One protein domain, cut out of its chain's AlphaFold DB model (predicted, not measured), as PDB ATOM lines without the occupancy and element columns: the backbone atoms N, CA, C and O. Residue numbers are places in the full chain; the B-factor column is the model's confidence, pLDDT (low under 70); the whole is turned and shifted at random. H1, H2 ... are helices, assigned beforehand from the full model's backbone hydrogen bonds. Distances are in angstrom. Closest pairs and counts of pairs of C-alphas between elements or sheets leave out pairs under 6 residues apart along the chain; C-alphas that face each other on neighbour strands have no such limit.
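AT A GLANCE: This is residues 10 to 52 of the 70 residues of an uncharacterized protein of Halomonas heilongjiangensis (UniProt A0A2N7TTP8). One long helix, H2, makes the length of this model, and a shorter helix, H1, meets its beginning in a lopsided L, so that residues 31 to 52 stick out as a free arm. The printed part has 43 residues with two named helices, H1 then H2, and no named strand: all helix. It is only just extended, close to loose, with a radius of gyration of the C-alphas of 14.3 A, and spans 44 by 18 by 13 A.

HOW THE PARTS SIT: Start at H2, residues 26 to 50, and look at its residues 26 to 30, which alone touch H1, residues 10 to 22. On H1, residues 15 to 19 alone touch H2. The closest C-alphas of the two helices are those of Ser 19 and Lys 26, 6.0 A apart. The helices run opposite ways at a steep tilt of 68 degrees, only just short of about perpendicular. In H1 and H2 every O i to N i+4 pair is within hydrogen-bond range.

IN THESE COORDINATES: Find C-alpha 26 at (-39.986, -12.528, -18.061); from there H2 runs 35.8 A to C-alpha 50 at (-24.547, -37.725, 2.128). H1 begins at C-alpha 10, at (-38.439, -5.942, -5.599), and measures 18.3 A.

THE WHOLE: Look from Gln 20 to Thr 52 for the two C-alphas farthest apart, 44.2 A. The link from H1 to H2 is tight, and the printed part has no cut. In the B-factor column, residues 47 to 52 are under 70.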
ATOM      1  N   ASP A  10     -39.883  -5.955  -5.354       96.00
ATOM      2  CA  ASP A  10     -38.439  -5.942  -5.599       96.00
ATOM      3  C   ASP A  10     -38.029  -6.991  -6.641       96.00
ATOM      4  O   ASP A  10     -37.334  -6.679  -7.611       96.00
ATOM      5  N   LEU A  11     -38.516  -8.226  -6.490       94.00
ATOM      6  CA  LEU A  11     -38.191  -9.305  -7.417       94.00
ATOM      7  C   LEU A  11     -38.780  -9.042  -8.806       94.00
ATOM      8  O   LEU A  11     -38.142  -9.329  -9.817       94.00
ATOM      9  N   GLU A  12     -39.950  -8.413  -8.862       94.44
ATOM     10  CA  GLU A  12     -40.556  -7.964 -10.108       94.44
ATOM     11  C   GLU A  12     -39.701  -6.916 -10.832       94.44
ATOM     12  O   GLU A  12     -39.410  -7.073 -12.018       94.44
ATOM     13  N   ALA A  13     -39.208  -5.907 -10.109       95.69
ATOM     14  CA  ALA A  13     -38.308  -4.891 -10.654       95.69
ATOM     15  C   ALA A  13     -36.944  -5.467 -11.079       95.69
ATOM     16  O   ALA A  13     -36.306  -4.969 -12.009       95.69
ATOM     17  N   ARG A  14     -36.459  -6.514 -10.403       95.81
ATOM     18  CA  ARG A  14     -35.245  -7.238 -10.814       95.81
ATOM     19  C   ARG A  14     -35.460  -8.018 -12.109       95.81
ATOM     20  O   ARG A  14     -34.619  -7.912 -12.995       95.81
ATOM     21  N   LEU A  15     -36.567  -8.750 -12.231       94.81
ATOM     22  CA  LEU A  15     -36.909  -9.485 -13.453       94.81
ATOM     23  C   LEU A  15     -37.080  -8.549 -14.654       94.81
ATOM     24  O   LEU A  15     -36.584  -8.854 -15.733       94.81
ATOM     25  N   GLU A  16     -37.717  -7.396 -14.452       95.56
ATOM     26  CA  GLU A  16     -37.887  -6.382 -15.497       95.56
ATOM     27  C   GLU A  16     -36.533  -5.863 -16.009       95.56
ATOM     28  O   GLU A  16     -36.267  -5.864 -17.209       95.56
ATOM     29  N   ARG A  17     -35.619  -5.509 -15.095       96.81
ATOM     30  CA  ARG A  17     -34.257  -5.086 -15.463       96.81
ATOM     31  C   ARG A  17     -33.484  -6.179 -16.201       96.81
ATOM     32  O   ARG A  17     -32.800  -5.884 -17.176       96.81
ATOM     33  N   LEU A  18     -33.596  -7.431 -15.758       96.50
ATOM     34  CA  LEU A  18     -32.946  -8.566 -16.420       96.50
ATOM     35  C   LEU A  18     -33.516  -8.805 -17.820       96.50
ATOM     36  O   LEU A  18     -32.755  -9.085 -18.743       96.50
ATOM     37  N   SER A  19     -34.828  -8.649 -17.998       96.88
ATOM     38  CA  SER A  19     -35.481  -8.757 -19.306       96.88
ATOM     39  C   SER A  19     -34.942  -7.707 -20.272       96.88
ATOM     40  O   SER A  19     -34.528  -8.042 -21.379       96.88
ATOM     41  N   GLN A  20     -34.805  -6.461 -19.812       96.94
ATOM     42  CA  GLN A  20     -34.232  -5.372 -20.606       96.94
ATOM     43  C   GLN A  20     -32.758  -5.604 -20.972       96.94
ATOM     44  O   GLN A  20     -32.341  -5.266 -22.074       96.94
ATOM     45  N   GLN A  21     -31.964  -6.185 -20.070       97.38
ATOM     46  CA  GLN A  21     -30.535  -6.428 -20.301       97.38
ATOM     47  C   GLN A  21     -30.259  -7.633 -21.204       97.38
ATOM     48  O   GLN A  21     -29.294  -7.627 -21.963       97.38
ATOM     49  N   THR A  22     -31.074  -8.681 -21.095       95.88
ATOM     50  CA  THR A  22     -30.852  -9.957 -21.795       95.88
ATOM     51  C   THR A  22     -31.667 -10.089 -23.079       95.88
ATOM     52  O   THR A  22     -31.355 -10.942 -23.905       95.88
ATOM     53  N   GLY A  23     -32.718  -9.279 -23.242       96.56
ATOM     54  CA  GLY A  23     -33.702  -9.413 -24.317       96.56
ATOM     55  C   GLY A  23     -34.651 -10.606 -24.151       96.56
ATOM     56  O   GLY A  23     -35.485 -10.836 -25.022       96.56
ATOM     57  N   LEU A  24     -34.534 -11.368 -23.060       95.56
ATOM     58  CA  LEU A  24     -35.386 -12.523 -22.778       95.56
ATOM     59  C   LEU A  24     -36.709 -12.086 -22.159       95.56
ATOM     60  O   LEU A  24     -36.768 -11.116 -21.396       95.56
ATOM     61  N   SER A  25     -37.774 -12.837 -22.432       94.81
ATOM     62  CA  SER A  25     -39.057 -12.595 -21.782       94.81
ATOM     63  C   SER A  25     -38.987 -12.904 -20.283       94.81
ATOM     64  O   SER A  25     -38.215 -13.745 -19.816       94.81
ATOM     65  N   LYS A  26     -39.856 -12.254 -19.501       91.12
ATOM     66  CA  LYS A  26     -39.986 -12.528 -18.061       91.12
ATOM     67  C   LYS A  26     -40.281 -14.009 -17.782       91.12
ATOM     68  O   LYS A  26     -39.782 -14.538 -16.797       91.12
ATOM     69  N   ALA A  27     -41.059 -14.672 -18.641       91.75
ATOM     70  CA  ALA A  27     -41.375 -16.093 -18.512       91.75
ATOM     71  C   ALA A  27     -40.124 -16.973 -18.665       91.75
ATOM     72  O   ALA A  27     -39.858 -17.794 -17.794       91.75
ATOM     73  N   GLU A  28     -39.316 -16.736 -19.702       94.19
ATOM     74  CA  GLU A  28     -38.063 -17.473 -19.925       94.19
ATOM     75  C   GLU A  28     -37.056 -17.244 -18.795       94.19
ATOM     76  O   GLU A  28     -36.374 -18.171 -18.366       94.19
ATOM     77  N   LEU A  29     -36.968 -16.013 -18.282       95.12
ATOM     78  CA  LEU A  29     -36.113 -15.706 -17.136       95.12
ATOM     79  C   LEU A  29     -36.557 -16.454 -15.879       95.12
ATOM     80  O   LEU A  29     -35.716 -17.006 -15.174       95.12
ATOM     81  N   ILE A  30     -37.865 -16.497 -15.607       93.69
ATOM     82  CA  ILE A  30     -38.414 -17.252 -14.475       93.69
ATOM     83  C   ILE A  30     -38.089 -18.736 -14.629       93.69
ATOM     84  O   ILE A  30     -37.604 -19.341 -13.679       93.69
ATOM     85  N   GLU A  31     -38.321 -19.311 -15.806       94.56
ATOM     86  CA  GLU A  31     -38.077 -20.729 -16.063       94.56
ATOM     87  C   GLU A  31     -36.605 -21.099 -15.859       94.56
ATOM     88  O   GLU A  31     -36.309 -22.042 -15.127       94.56
ATOM     89  N   ARG A  32     -35.676 -20.301 -16.401       95.12
ATOM     90  CA  ARG A  32     -34.233 -20.499 -16.191       95.12
ATOM     91  C   ARG A  32     -33.852 -20.393 -14.719       95.12
ATOM     92  O   ARG A  32     -33.213 -21.294 -14.191       95.12
ATOM     93  N   CYS A  33     -34.294 -19.339 -14.029       94.12
ATOM     94  CA  CYS A  33     -33.996 -19.164 -12.608       94.12
ATOM     95  C   CYS A  33     -34.547 -20.308 -11.746       94.12
ATOM     96  O   CYS A  33     -33.882 -20.728 -10.800       94.12
ATOM     97  N   VAL A  34     -35.749 -20.804 -12.050       94.19
ATOM     98  CA  VAL A  34     -36.345 -21.942 -11.338       94.19
ATOM     99  C   VAL A  34     -35.580 -23.224 -11.639       94.19
ATOM    100  O   VAL A  34     -35.283 -23.956 -10.703       94.19
ATOM    101  N   SER A  35     -35.220 -23.477 -12.899       95.00
ATOM    102  CA  SER A  35     -34.438 -24.653 -13.296       95.00
ATOM    103  C   SER A  35     -33.073 -24.685 -12.604       95.00
ATOM    104  O   SER A  35     -32.724 -25.671 -11.957       95.00
ATOM    105  N   ASP A  36     -32.322 -23.585 -12.679       94.69
ATOM    106  CA  ASP A  36     -30.990 -23.480 -12.077       94.69
ATOM    107  C   ASP A  36     -31.061 -23.556 -10.543       94.69
ATOM    108  O   ASP A  36     -30.250 -24.219  -9.891       94.69
ATOM    109  N   GLY A  37     -32.064 -22.897  -9.954       94.00
ATOM    110  CA  GLY A  37     -32.322 -22.940  -8.518       94.00
ATOM    111  C   GLY A  37     -32.702 -24.337  -8.030       94.00
ATOM    112  O   GLY A  37     -32.177 -24.776  -7.011       94.00
ATOM    113  N   ALA A  38     -33.565 -25.046  -8.762       93.00
ATOM    114  CA  ALA A  38     -33.969 -26.411  -8.442       93.00
ATOM    115  C   ALA A  38     -32.769 -27.361  -8.478       93.00
ATOM    116  O   ALA A  38     -32.517 -28.034  -7.484       93.00
ATOM    117  N   ALA A  39     -31.965 -27.332  -9.544       92.06
ATOM    118  CA  ALA A  39     -30.765 -28.162  -9.649       92.06
ATOM    119  C   ALA A  39     -29.759 -27.885  -8.513       92.06
ATOM    120  O   ALA A  39     -29.165 -28.806  -7.946       92.06
ATOM    121  N   SER A  40     -29.585 -26.612  -8.142       93.75
ATOM    122  CA  SER A  40     -28.723 -26.218  -7.023       93.75
ATOM    123  C   SER A  40     -29.252 -26.727  -5.678       93.75
ATOM    124  O   SER A  40     -28.489 -27.283  -4.888       93.75
ATOM    125  N   LEU A  41     -30.558 -26.587  -5.428       92.50
ATOM    126  CA  LEU A  41     -31.204 -27.079  -4.209       92.50
ATOM    127  C   LEU A  41     -31.153 -28.604  -4.116       92.50
ATOM    128  O   LEU A  41     -30.816 -29.135  -3.064       92.50
ATOM    129  N   GLU A  42     -31.434 -29.310  -5.209       90.75
ATOM    130  CA  GLU A  42     -31.327 -30.768  -5.284       90.75
ATOM    131  C   GLU A  42     -29.905 -31.231  -4.965       90.75
ATOM    132  O   GLU A  42     -29.721 -32.134  -4.154       90.75
ATOM    133  N   THR A  43     -28.894 -30.566  -5.531       89.75
ATOM    134  CA  THR A  43     -27.483 -30.862  -5.249       89.75
ATOM    135  C   THR A  43     -27.140 -30.639  -3.774       89.75
ATOM    136  O   THR A  43     -26.461 -31.467  -3.169       89.75
ATOM    137  N   GLN A  44     -27.618 -29.544  -3.174       85.25
ATOM    138  CA  GLN A  44     -27.403 -29.252  -1.752       85.25
ATOM    139  C   GLN A  44     -28.074 -30.294  -0.855       85.25
ATOM    140  O   GLN A  44     -27.431 -30.815   0.049       85.25
ATOM    141  N   LEU A  45     -29.324 -30.660  -1.145       85.56
ATOM    142  CA  LEU A  45     -30.060 -31.675  -0.390       85.56
ATOM    143  C   LEU A  45     -29.447 -33.072  -0.543       85.56
ATOM    144  O   LEU A  45     -29.389 -33.827   0.425       85.56
ATOM    145  N   LEU A  46     -28.946 -33.417  -1.731       79.69
ATOM    146  CA  LEU A  46     -28.174 -34.641  -1.952       79.69
ATOM    147  C   LEU A  46     -26.892 -34.634  -1.116       79.69
ATOM    148  O   LEU A  46     -26.587 -35.626  -0.458       79.69
ATOM    149  N   LEU A  47     -26.166 -33.514  -1.080       66.94
ATOM    150  CA  LEU A  47     -24.951 -33.384  -0.280       66.94
ATOM    151  C   LEU A  47     -25.247 -33.474   1.227       66.94
ATOM    152  O   LEU A  47     -24.562 -34.208   1.939       66.94
ATOM    153  N   GLU A  48     -26.300 -32.815   1.709       59.81
ATOM    154  CA  GLU A  48     -26.779 -32.926   3.093       59.81
ATOM    155  C   GLU A  48     -27.219 -34.358   3.432       59.81
ATOM    156  O   GLU A  48     -26.903 -34.862   4.511       59.81
ATOM    157  N   SER A  49     -27.848 -35.061   2.484       57.12
ATOM    158  CA  SER A  49     -28.177 -36.484   2.617       57.12
ATOM    159  C   SER A  49     -26.939 -37.385   2.647       57.12
ATOM    160  O   SER A  49     -27.001 -38.467   3.224       57.12
ATOM    161  N   THR A  50     -25.819 -36.981   2.042       55.59
ATOM    162  CA  THR A  50     -24.547 -37.725   2.128       55.59
ATOM    163  C   THR A  50     -23.718 -37.362   3.363       55.59
ATOM    164  O   THR A  50     -22.888 -38.159   3.798       55.59
ATOM    165  N   GLY A  51     -23.977 -36.210   3.992       50.41
ATOM    166  CA  GLY A  51     -23.353 -35.787   5.253       50.41
ATOM    167  C   GLY A  51     -23.760 -36.629   6.470       50.41
ATOM    168  O   GLY A  51     -23.108 -36.566   7.512       50.41
ATOM    169  N   THR A  52     -24.799 -37.459   6.337       49.22
ATOM    170  CA  THR A  52     -25.204 -38.484   7.312       49.22
ATOM    171  C   THR A  52     -24.762 -39.889   6.918       49.22
ATOM    172  O   THR A  52     -25.271 -40.865   7.475       49.22
TER     173      THR A  52